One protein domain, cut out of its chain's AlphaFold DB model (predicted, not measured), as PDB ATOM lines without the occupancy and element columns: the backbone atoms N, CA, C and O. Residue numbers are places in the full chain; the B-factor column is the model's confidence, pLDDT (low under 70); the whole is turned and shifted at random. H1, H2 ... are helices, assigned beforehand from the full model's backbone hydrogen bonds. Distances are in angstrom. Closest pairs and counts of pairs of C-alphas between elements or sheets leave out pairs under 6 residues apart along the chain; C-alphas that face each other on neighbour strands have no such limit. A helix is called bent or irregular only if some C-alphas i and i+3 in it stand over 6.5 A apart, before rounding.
ATOM      1  N   LEU A   7     200.003 229.238 201.167       97.69
ATOM      2  CA  LEU A   7     201.217 229.425 201.959       97.69
ATOM      3  C   LEU A   7     201.006 228.962 203.404       97.69
ATOM      4  O   LEU A   7     201.848 228.246 203.935       97.69
ATOM      5  N   VAL A   8     199.866 229.312 204.003       98.38
ATOM      6  CA  VAL A   8     199.535 228.902 205.372       98.38
ATOM      7  C   VAL A   8     199.328 227.389 205.458       98.38
ATOM      8  O   VAL A   8     199.859 226.770 206.372       98.38
ATOM      9  N   ARG A   9     198.684 226.749 204.468       98.38
ATOM     10  CA  ARG A   9     198.605 225.274 204.400       98.38
ATOM     11  C   ARG A   9     199.992 224.633 204.405       98.38
ATOM     12  O   ARG A   9     200.219 223.671 205.131       98.38
ATOM     13  N   CYS A  10     200.926 225.180 203.624       98.56
ATOM     14  CA  CYS A  10     202.301 224.682 203.584       98.56
ATOM     15  C   CYS A  10     203.013 224.852 204.930       98.56
ATOM     16  O   CYS A  10     203.740 223.957 205.344       98.56
ATOM     17  N   GLN A  11     202.806 225.987 205.602       98.62
ATOM     18  CA  GLN A  11     203.373 226.253 206.925       98.62
ATOM     19  C   GLN A  11     202.830 225.268 207.964       98.62
ATOM     20  O   GLN A  11     203.622 224.602 208.613       98.62
ATOM     21  N   ILE A  12     201.506 225.099 208.031       98.44
ATOM     22  CA  ILE A  12     200.833 224.161 208.943       98.44
ATOM     23  C   ILE A  12     201.339 222.731 208.738       98.44
ATOM     24  O   ILE A  12     201.761 222.075 209.683       98.44
ATOM     25  N   LEU A  13     201.301 222.233 207.501       98.44
ATOM     26  CA  LEU A  13     201.715 220.861 207.196       98.44
ATOM     27  C   LEU A  13     203.224 220.656 207.373       98.44
ATOM     28  O   LEU A  13     203.658 219.567 207.742       98.44
ATOM     29  N   GLY A  14     204.019 221.692 207.104       98.31
ATOM     30  CA  GLY A  14     205.458 221.674 207.329       98.31
ATOM     31  C   GLY A  14     205.811 221.590 208.812       98.31
ATOM     32  O   GLY A  14     206.637 220.758 209.177       98.31
ATOM     33  N   GLU A  15     205.153 222.396 209.647       98.06
ATOM     34  CA  GLU A  15     205.276 222.384 211.112       98.06
ATOM     35  C   GLU A  15     204.817 221.034 211.682       98.06
ATOM     36  O   GLU A  15     205.567 220.387 212.407       98.06
ATOM     37  N   LEU A  16     203.661 220.525 211.233       96.81
ATOM     38  CA  LEU A  16     203.153 219.206 211.616       96.81
ATOM     39  C   LEU A  16     204.172 218.092 211.322       96.81
ATOM     40  O   LEU A  16     204.414 217.221 212.153       96.81
ATOM     41  N   TRP A  17     204.797 218.110 210.143       97.75
ATOM     42  CA  TRP A  17     205.821 217.128 209.791       97.75
ATOM     43  C   TRP A  17     207.116 217.306 210.586       97.75
ATOM     44  O   TRP A  17     207.761 216.327 210.953       97.75
ATOM     45  N   GLU A  18     207.538 218.538 210.848       96.56
ATOM     46  CA  GLU A  18     208.761 218.793 211.603       96.56
ATOM     47  C   GLU A  18     208.639 218.322 213.055       96.56
ATOM     48  O   GLU A  18     209.535 217.624 213.545       96.56
ATOM     49  N   GLU A  19     207.519 218.651 213.697       95.69
ATOM     50  CA  GLU A  19     207.296 218.450 215.127       95.69
ATOM     51  C   GLU A  19     206.723 217.062 215.457       95.69
ATOM     52  O   GLU A  19     207.131 216.459 216.451       95.69
ATOM     53  N   TYR A  20     205.861 216.501 214.597       95.00
ATOM     54  CA  TYR A  20     205.075 215.297 214.908       95.00
ATOM     55  C   TYR A  20     205.407 214.059 214.055       95.00
ATOM     56  O   TYR A  20     204.803 213.010 214.251       95.00
ATOM     57  N   LYS A  21     206.411 214.084 213.158       95.06
ATOM     58  CA  LYS A  21     206.805 212.903 212.329       95.06
ATOM     59  C   LYS A  21     207.198 211.634 213.070       95.06
ATOM     60  O   LYS A  21     207.281 210.578 212.449       95.06
ATOM     61  N   PHE A  22     207.495 211.735 214.358       95.12
ATOM     62  CA  PHE A  22     207.812 210.586 215.204       95.12
ATOM     63  C   PHE A  22     206.769 210.368 216.299       95.12
ATOM     64  O   PHE A  22     206.992 209.551 217.194       95.12
ATOM     65  N   ASP A  23     205.666 211.109 216.252       94.12
ATOM     66  CA  ASP A  23     204.550 210.901 217.148       94.12
ATOM     67  C   ASP A  23     203.699 209.731 216.644       94.12
ATOM     68  O   ASP A  23     203.309 209.672 215.475       94.12
ATOM     69  N   VAL A  24     203.433 208.783 217.540       93.44
ATOM     70  CA  VAL A  24     202.657 207.574 217.248       93.44
ATOM     71  C   VAL A  24     201.215 207.906 216.872       93.44
ATOM     72  O   VAL A  24     200.609 207.184 216.086       93.44
ATOM     73  N   GLU A  25     200.666 209.011 217.381       90.69
ATOM     74  CA  GLU A  25     199.294 209.426 217.081       90.69
ATOM     75  C   GLU A  25     199.136 209.877 215.626       90.69
ATOM     76  O   GLU A  25     198.075 209.703 215.024       90.69
ATOM     77  N   PHE A  26     200.215 210.388 215.030       92.50
ATOM     78  CA  PHE A  26     200.230 210.876 213.656       92.50
ATOM     79  C   PHE A  26     200.858 209.886 212.662       92.50
ATOM     80  O   PHE A  26     200.870 210.170 211.464       92.50
ATOM     81  N   GLU A  27     201.348 208.723 213.111       93.94
ATOM     82  CA  GLU A  27     202.137 207.782 212.298       93.94
ATOM     83  C   GLU A  27     201.436 207.381 210.990       93.94
ATOM     84  O   GLU A  27     202.038 207.457 209.912       93.94
ATOM     85  N   ASP A  28     200.154 207.010 211.062       94.62
ATOM     86  CA  ASP A  28     199.367 206.591 209.896       94.62
ATOM     87  C   ASP A  28     199.179 207.742 208.899       94.62
ATOM     88  O   ASP A  28     199.370 207.579 207.689       94.62
ATOM     89  N   PHE A  29     198.836 208.931 209.405       96.00
ATOM     90  CA  PHE A  29     198.645 210.120 208.579       96.00
ATOM     91  C   PHE A  29     199.953 210.533 207.897       96.00
ATOM     92  O   PHE A  29     199.957 210.813 206.694       96.00
ATOM     93  N   ILE A  30     201.058 210.537 208.642       96.88
ATOM     94  CA  ILE A  30     202.371 210.958 208.152       96.88
ATOM     95  C   ILE A  30     202.906 209.966 207.131       96.88
ATOM     96  O   ILE A  30     203.334 210.378 206.056       96.88
ATOM     97  N   SER A  31     202.797 208.666 207.399       96.44
ATOM     98  CA  SER A  31     203.228 207.625 206.462       96.44
ATOM     99  C   SER A  31     202.447 207.670 205.146       96.44
ATOM    100  O   SER A  31     203.023 207.481 204.075       96.44
ATOM    101  N   PHE A  32     201.140 207.948 205.200       96.75
ATOM    102  CA  PHE A  32     200.309 208.065 204.000       96.75
ATOM    103  C   PHE A  32     200.592 209.347 203.199       96.75
ATOM    104  O   PHE A  32     200.533 209.334 201.968       96.75
ATOM    105  N   ASN A  33     200.924 210.447 203.882       98.06
ATOM    106  CA  ASN A  33     201.078 211.774 203.283       98.06
ATOM    107  C   ASN A  33     202.530 212.266 203.174       98.06
ATOM    108  O   ASN A  33     202.738 213.440 202.871       98.06
ATOM    109  N   ASP A  34     203.530 211.405 203.377       97.00
ATOM    110  CA  ASP A  34     204.947 211.791 203.485       97.00
ATOM    111  C   ASP A  34     205.414 212.721 202.350       97.00
ATOM    112  O   ASP A  34     206.037 213.756 202.589       97.00
ATOM    113  N   LEU A  35     205.027 212.433 201.102       97.88
ATOM    114  CA  LEU A  35     205.375 213.289 199.965       97.88
ATOM    115  C   LEU A  35     204.731 214.684 200.050       97.88
ATOM    116  O   LEU A  35     205.390 215.678 199.757       97.88
ATOM    117  N   GLY A  36     203.456 214.784 200.424       98.31
ATOM    118  CA  GLY A  36     202.774 216.077 200.556       98.31
ATOM    119  C   GLY A  36     203.347 216.909 201.704       98.31
ATOM    120  O   GLY A  36     203.603 218.101 201.538       98.31
ATOM    121  N   LEU A  37     203.635 216.255 202.829       98.56
ATOM    122  CA  LEU A  37     204.225 216.857 204.024       98.56
ATOM    123  C   LEU A  37     205.652 217.366 203.786       98.56
ATOM    124  O   LEU A  37     205.964 218.520 204.074       98.56
ATOM    125  N   THR A  38     206.510 216.541 203.184       98.12
ATOM    126  CA  THR A  38     207.891 216.933 202.855       98.12
ATOM    127  C   THR A  38     207.943 218.077 201.841       98.12
ATOM    128  O   THR A  38     208.777 218.976 201.969       98.12
ATOM    129  N   LEU A  39     207.034 218.097 200.858       98.56
ATOM    130  CA  LEU A  39     206.906 219.205 199.907       98.56
ATOM    131  C   LEU A  39     206.418 220.495 200.578       98.56
ATOM    132  O   LEU A  39     206.955 221.564 200.284       98.56
ATOM    133  N   ALA A  40     205.438 220.403 201.482       98.62
ATOM    134  CA  ALA A  40     204.948 221.536 202.263       98.62
ATOM    135  C   ALA A  40     206.070 222.159 203.108       98.62
ATOM    136  O   ALA A  40     206.326 223.360 202.989       98.62
ATOM    137  N   TYR A  41     206.808 221.332 203.856       98.62
ATOM    138  CA  TYR A  41     207.980 221.760 204.624       98.62
ATOM    139  C   TYR A  41     209.029 222.440 203.735       98.62
ATOM    140  O   TYR A  41     209.488 223.546 204.033       98.62
ATOM    141  N   ALA A  42     209.404 221.802 202.620       98.50
ATOM    142  CA  ALA A  42     210.434 222.325 201.729       98.50
ATOM    143  C   ALA A  42     210.038 223.678 201.120       98.50
ATOM    144  O   ALA A  42     210.878 224.566 200.975       98.50
ATOM    145  N   PHE A  43     208.763 223.859 200.784       98.56
ATOM    146  CA  PHE A  43     208.252 225.119 200.255       98.56
ATOM    147  C   PHE A  43     208.185 226.223 201.298       98.56
ATOM    148  O   PHE A  43     208.661 227.326 201.038       98.56
ATOM    149  N   ALA A  44     207.629 225.925 202.477       98.25
ATOM    150  CA  ALA A  44     207.504 226.883 203.570       98.25
ATOM    151  C   ALA A  44     208.876 227.437 203.996       98.25
ATOM    152  O   ALA A  44     208.990 228.612 204.339       98.25
ATOM    153  N   ASN A  45     209.926 226.618 203.881       97.75
ATOM    154  CA  ASN A  45     211.315 226.989 204.159       97.75
ATOM    155  C   ASN A  45     212.078 227.570 202.949       97.75
ATOM    156  O   ASN A  45     213.279 227.822 203.039       97.75
ATOM    157  N   GLY A  46     211.421 227.772 201.803       97.56
ATOM    158  CA  GLY A  46     212.037 228.357 200.606       97.56
ATOM    159  C   GLY A  46     213.091 227.474 199.923       97.56
ATOM    160  O   GLY A  46     213.928 227.986 199.181       97.56
ATOM    161  N   ILE A  47     213.072 226.158 200.163       98.38
ATOM    162  CA  ILE A  47     214.006 225.184 199.568       98.38
ATOM    163  C   ILE A  47     213.644 224.908 198.104       98.38
ATOM    164  O   ILE A  47     214.521 224.695 197.265       98.38
ATOM    165  N   ILE A  48     212.346 224.906 197.796       97.81
ATOM    166  CA  ILE A  48     211.805 224.633 196.463       97.81
ATOM    167  C   ILE A  48     210.853 225.741 196.017       97.81
ATOM    168  O   ILE A  48     210.354 226.524 196.823       97.81
ATOM    169  N   VAL A  49     210.581 225.781 194.713       96.88
ATOM    170  CA  VAL A  49     209.565 226.652 194.113       96.88
ATOM    171  C   VAL A  49     208.290 225.874 193.826       96.88
ATOM    172  O   VAL A  49     208.315 224.660 193.623       96.88
ATOM    173  N   GLU A  50     207.175 226.594 193.786       95.62
ATOM    174  CA  GLU A  50     205.867 226.004 193.542       95.62
ATOM    175  C   GLU A  50     205.763 225.401 192.132       95.62
ATOM    176  O   GLU A  50     206.200 225.993 191.143       95.62
ATOM    177  N   SER A  51     205.117 224.239 192.035       97.38
ATOM    178  CA  SER A  51     204.610 223.689 190.775       97.38
ATOM    179  C   SER A  51     203.142 223.299 190.921       97.38
ATOM    180  O   SER A  51     202.677 223.003 192.021       97.38
ATOM    181  N   GLU A  52     202.409 223.232 189.808       97.88
ATOM    182  CA  GLU A  52     200.992 222.841 189.821       97.88
ATOM    183  C   GLU A  52     200.782 221.459 190.462       97.88
ATOM    184  O   GLU A  52     199.884 221.270 191.281       97.88
ATOM    185  N   LYS A  53     201.657 220.494 190.147       97.56
ATOM    186  CA  LYS A  53     201.567 219.139 190.700       97.56
ATOM    187  C   LYS A  53     201.804 219.113 192.208       97.56
ATOM    188  O   LYS A  53     201.133 218.377 192.922       97.56
ATOM    189  N   MET A  54     202.755 219.910 192.677       97.56
ATOM    190  CA  MET A  54     203.049 220.058 194.098       97.56
ATOM    191  C   MET A  54     201.877 220.692 194.846       97.56
ATOM    192  O   MET A  54     201.493 220.176 195.889       97.56
ATOM    193  N   ARG A  55     201.278 221.756 194.296       98.19
ATOM    194  CA  ARG A  55     200.084 222.384 194.875       98.19
ATOM    195  C   ARG A  55     198.961 221.368 195.070       98.19
ATOM    196  O   ARG A  55     198.446 221.254 196.173       98.19
ATOM    197  N   GLN A  56     198.662 220.570 194.043       98.25
ATOM    198  CA  GLN A  56     197.640 219.520 194.126       98.25
ATOM    199  C   GLN A  56     197.926 218.490 195.227       98.25
ATOM    200  O   GLN A  56     196.999 218.058 195.902       98.25
ATOM    201  N   LEU A  57     199.188 218.080 195.401       98.25
ATOM    202  CA  LEU A  57     199.566 217.124 196.448       98.25
ATOM    203  C   LEU A  57     199.400 217.725 197.846       98.25
ATOM    204  O   LEU A  57     198.855 217.069 198.725       98.25
ATOM    205  N   ILE A  58     199.828 218.972 198.036       98.50
ATOM    206  CA  ILE A  58     199.712 219.672 199.320       98.50
ATOM    207  C   ILE A  58     198.243 219.925 199.670       98.50
ATOM    208  O   ILE A  58     197.846 219.669 200.803       98.50
ATOM    209  N   ASP A  59     197.428 220.362 198.706       97.94
ATOM    210  CA  ASP A  59     195.991 220.565 198.917       97.94
ATOM    211  C   ASP A  59     195.300 219.240 199.294       97.94
ATOM    212  O   ASP A  59     194.561 219.193 200.273       97.94
ATOM    213  N   GLN A  60     195.622 218.130 198.615       97.81
ATOM    214  CA  GLN A  60     195.102 216.799 198.966       97.81
ATOM    215  C   GLN A  60     195.525 216.338 200.365       97.81
ATOM    216  O   GLN A  60     194.725 215.745 201.090       97.81
ATOM    217  N   THR A  61     196.776 216.589 200.757       98.31
ATOM    218  CA  THR A  61     197.263 216.266 202.102       98.31
ATOM    219  C   THR A  61     196.562 217.105 203.165       98.31
ATOM    220  O   THR A  61     196.185 216.566 204.205       98.31
ATOM    221  N   PHE A  62     196.324 218.391 202.899       98.00
ATOM    222  CA  PHE A  62     195.582 219.266 203.803       98.00
ATOM    223  C   PHE A  62     194.134 218.793 203.975       98.00
ATOM    224  O   PHE A  62     193.678 218.605 205.101       98.00
ATOM    225  N   ASP A  63     193.445 218.487 202.874       96.75
ATOM    226  CA  ASP A  63     192.088 217.934 202.905       96.75
ATOM    227  C   ASP A  63     192.042 216.596 203.659       96.75
ATOM    228  O   ASP A  63     191.129 216.338 204.442       96.75
ATOM    229  N   THR A  64     193.042 215.732 203.459       96.31
ATOM    230  CA  THR A  64     193.151 214.452 204.177       96.31
ATOM    231  C   THR A  64     193.276 214.675 205.680       96.31
ATOM    232  O   THR A  64     192.608 213.992 206.453       96.31
ATOM    233  N   TYR A  65     194.082 215.652 206.097       96.19
ATOM    234  CA  TYR A  65     194.245 215.990 207.506       96.19
ATOM    235  C   TYR A  65     192.927 216.469 208.135       96.19
ATOM    236  O   TYR A  65     192.517 215.965 209.182       96.19
ATOM    237  N   LEU A  66     192.216 217.386 207.465       95.69
ATOM    238  CA  LEU A  66     190.912 217.876 207.927       95.69
ATOM    239  C   LEU A  66     189.892 216.739 208.059       95.69
ATOM    240  O   LEU A  66     189.200 216.649 209.074       95.69
ATOM    241  N   ASN A  67     189.857 215.829 207.084       93.75
ATOM    242  CA  ASN A  67     188.981 214.659 207.115       93.75
ATOM    243  C   ASN A  67     189.281 213.735 208.306       93.75
ATOM    244  O   ASN A  67     188.347 213.265 208.955       93.75
ATOM    245  N   VAL A  68     190.560 213.497 208.624       91.81
ATOM    246  CA  VAL A  68     190.963 212.709 209.807       91.81
ATOM    247  C   VAL A  68     190.512 213.387 211.103       91.81
ATOM    248  O   VAL A  68     190.073 212.709 212.029       91.81
ATOM    249  N   CYS A  69     190.525 214.719 211.141       91.12
ATOM    250  CA  CYS A  69     190.036 215.511 212.270       91.12
ATOM    251  C   CYS A  69     188.502 215.658 212.326       91.12
ATOM    252  O   CYS A  69     187.981 216.337 213.211       91.12
ATOM    253  N   GLY A  70     187.760 215.068 211.383       91.19
ATOM    254  CA  GLY A  70     186.300 215.172 211.317       91.19
ATOM    255  C   GLY A  70     185.777 216.522 210.811       91.19
ATOM    256  O   GLY A  70     184.594 216.819 210.982       91.19
ATOM    257  N   LEU A  71     186.624 217.338 210.177       92.56
ATOM    258  CA  LEU A  71     186.219 218.578 209.521       92.56
ATOM    259  C   LEU A  71     185.920 218.326 208.040       92.56
ATOM    260  O   LEU A  71     186.809 218.020 207.254       92.56
ATOM    261  N   GLU A  72     184.661 218.529 207.642       86.12
ATOM    262  CA  GLU A  72     184.216 218.350 206.247       86.12
ATOM    263  C   GLU A  72     184.750 219.428 205.285       86.12
ATOM    264  O   GLU A  72     184.658 219.271 204.068       86.12
ATOM    265  N   LYS A  73     185.238 220.561 205.810       88.81
ATOM    266  CA  LYS A  73     185.719 221.690 205.006       88.81
ATOM    267  C   LYS A  73     186.733 222.555 205.743       88.81
ATOM    268  O   LYS A  73     186.670 222.701 206.962       88.81
ATOM    269  N   ASP A  74     187.584 223.208 204.960       94.69
ATOM    270  CA  ASP A  74     188.450 224.300 205.395       94.69
ATOM    271  C   ASP A  74     187.600 225.499 205.861       94.69
ATOM    272  O   ASP A  74     186.728 225.991 205.133       94.69
ATOM    273  N   ILE A  75     187.830 225.953 207.093       94.38
ATOM    274  CA  ILE A  75     187.138 227.102 207.700       94.38
ATOM    275  C   ILE A  75     188.013 228.363 207.765       94.38
ATOM    276  O   ILE A  75     187.510 229.417 208.160       94.38
ATOM    277  N   GLY A  76     189.263 228.270 207.300       95.94
ATOM    278  CA  GLY A  76     190.267 229.325 207.355       95.94
ATOM    279  C   GLY A  76     191.061 229.290 208.654       95.94
ATOM    280  O   GLY A  76     190.550 229.718 209.684       95.94
ATOM    281  N   PHE A  77     192.308 228.828 208.576       96.25
ATOM    282  CA  PHE A  77     193.248 228.757 209.693       96.25
ATOM    283  C   PHE A  77     194.435 229.695 209.474       96.25
ATOM    284  O   PHE A  77     194.841 229.928 208.332       96.25
ATOM    285  N   ASP A  78     195.019 230.184 210.568       96.44
ATOM    286  CA  ASP A  78     196.200 231.058 210.525       96.44
ATOM    287  C   ASP A  78     197.528 230.316 210.776       96.44
ATOM    288  O   ASP A  78     198.581 230.778 210.334       96.44
ATOM    289  N   ASN A  79     197.508 229.202 211.516       96.69
ATOM    290  CA  ASN A  79     198.685 228.407 211.904       96.69
ATOM    291  C   ASN A  79     198.278 227.036 212.482       96.69
ATOM    292  O   ASN A  79     197.087 226.742 212.602       96.69
ATOM    293  N   LEU A  80     199.261 226.196 212.835       96.25
ATOM    294  CA  LEU A  80     199.017 224.845 213.346       96.25
ATOM    295  C   LEU A  80     198.253 224.854 214.677       96.25
ATOM    296  O   LEU A  80     197.300 224.097 214.836       96.25
ATOM    297  N   ALA A  81     198.611 225.751 215.599       95.06
ATOM    298  CA  ALA A  81     197.955 225.863 216.901       95.06
ATOM    299  C   ALA A  81     196.471 226.259 216.789       95.06
ATOM    300  O   ALA A  81     195.633 225.764 217.542       95.06
ATOM    301  N   ASP A  82     196.139 227.146 215.848       94.94
ATOM    302  CA  ASP A  82     194.755 227.485 215.511       94.94
ATOM    303  C   ASP A  82     193.998 226.257 214.996       94.94
ATOM    304  O   ASP A  82     192.941 225.911 215.519       94.94
ATOM    305  N   LEU A  83     194.594 225.531 214.048       94.81
ATOM    306  CA  LEU A  83     194.002 224.314 213.512       94.81
ATOM    307  C   LEU A  83     193.790 223.241 214.597       94.81
ATOM    308  O   LEU A  83     192.683 222.718 214.685       94.81
ATOM    309  N   PHE A  84     194.764 222.979 215.473       94.38
ATOM    310  CA  PHE A  84     194.619 222.028 216.586       94.38
ATOM    311  C   PHE A  84     193.526 222.426 217.580       94.38
ATOM    312  O   PHE A  84     192.777 221.568 218.049       94.38
ATOM    313  N   ARG A  85     193.389 223.725 217.875       92.75
ATOM    314  CA  ARG A  85     192.313 224.228 218.737       92.75
ATOM    315  C   ARG A  85     190.937 223.924 218.147       92.75
ATOM    316  O   ARG A  85     190.054 223.486 218.879       92.75
ATOM    317  N   GLU A  86     190.752 224.155 216.853       91.75
ATOM    318  CA  GLU A  86     189.470 223.918 216.180       91.75
ATOM    319  C   GLU A  86     189.175 222.419 215.987       91.75
ATOM    320  O   GLU A  86     188.016 222.001 216.026       91.75
ATOM    321  N   THR A  87     190.209 221.589 215.826       89.69
ATOM    322  CA  THR A  87     190.085 220.130 215.661       89.69
ATOM    323  C   THR A  87     190.135 219.346 216.975       89.69
ATOM    324  O   THR A  87     190.039 218.118 216.953       89.69
TER     325      THR A  87
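This is residues 7 to 87 of the 93 residues of an uncharacterized protein of Aurantimicrobium minutum (UniProt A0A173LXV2). Three helices, H1, H2 and H3, cross one another at steep angles and pack as a triangle into a rounded core, and a short fourth helix, H4, packs across H1. H2 is sharply kinked and makes a crossed hairpin with H3; the long link after H3 loops back to bring the chain to H4. The printed part has 81 residues with four named helices, H1 to H4 in order along the chain, and no named strand, and its class is all helix. It is compact, with a radius of gyration of the C-alphas of 11.7 A, and it spans 30 by 27 by 19 A.

Begin at H1, residues 7 to 20, which is the hub, touching three other helices. Look next at H2, residues 27 to 44: it touches H1 at a steep tilt of 51 degrees, opposite ways, and the closest C-alphas are those of Gly 14 and Tyr 41, 3.7 A apart. H2 is irregular, with C-alphas 32 and 35 at 8.3 A and a kink of 78 degrees near residue 34; its line is a rough one. Go on to H3, residues 52 to 68, which forms a helical hairpin with H2: they touch at a steep tilt of 42 degrees, opposite ways, closest at the C-alphas of Gly 36 and Ile 58, 4.9 A apart. Residues 58 to 62 of H3 touch residues 9 to 13 of H1, at a steep tilt of 60 degrees, the same way; the closest C-alphas are those of Arg 9 and Phe 62, 6.8 A apart. Last comes H4, residues 80 to 87, which touches H1 at its residues 11 to 16, about perpendicular at 88 degrees; the closest C-alphas are those of Ile 12 and Leu 80, 4.8 A apart. H4 is apart from H2, and only just apart from H3, with closest C-alphas at 8.1 A. The helix packing is mostly crossed, with 0 of the 4 touching pairs at a shallow tilt. In H1, H3 and H4 every O i to N i+4 pair is within hydrogen-bond range; in H2 12 of 14 are.

Find C-alpha 7 at (201.217, 229.425, 201.959); from there H1 runs 19.5 A to C-alpha 20. H2 runs 21.7 A from C-alpha 27 to C-alpha 44. Find C-alpha 52 at (200.992, 222.841, 189.821), where H3 sets out on its 24.5 A to C-alpha 68. H4 covers 10.4 A from C-alpha 80 to C-alpha 87 at (190.085, 220.130, 215.661).

The two C-alphas farthest apart are those of Ile 47 and Gly 70, at 31.7 A. The printed part has no cut. The links from H1 to H2 and from H2 to H3 are short, and the 11 residues from H3 to H4 form a long link. The mean pLDDT of the printed part is 96.1, and no printed residue is under 70.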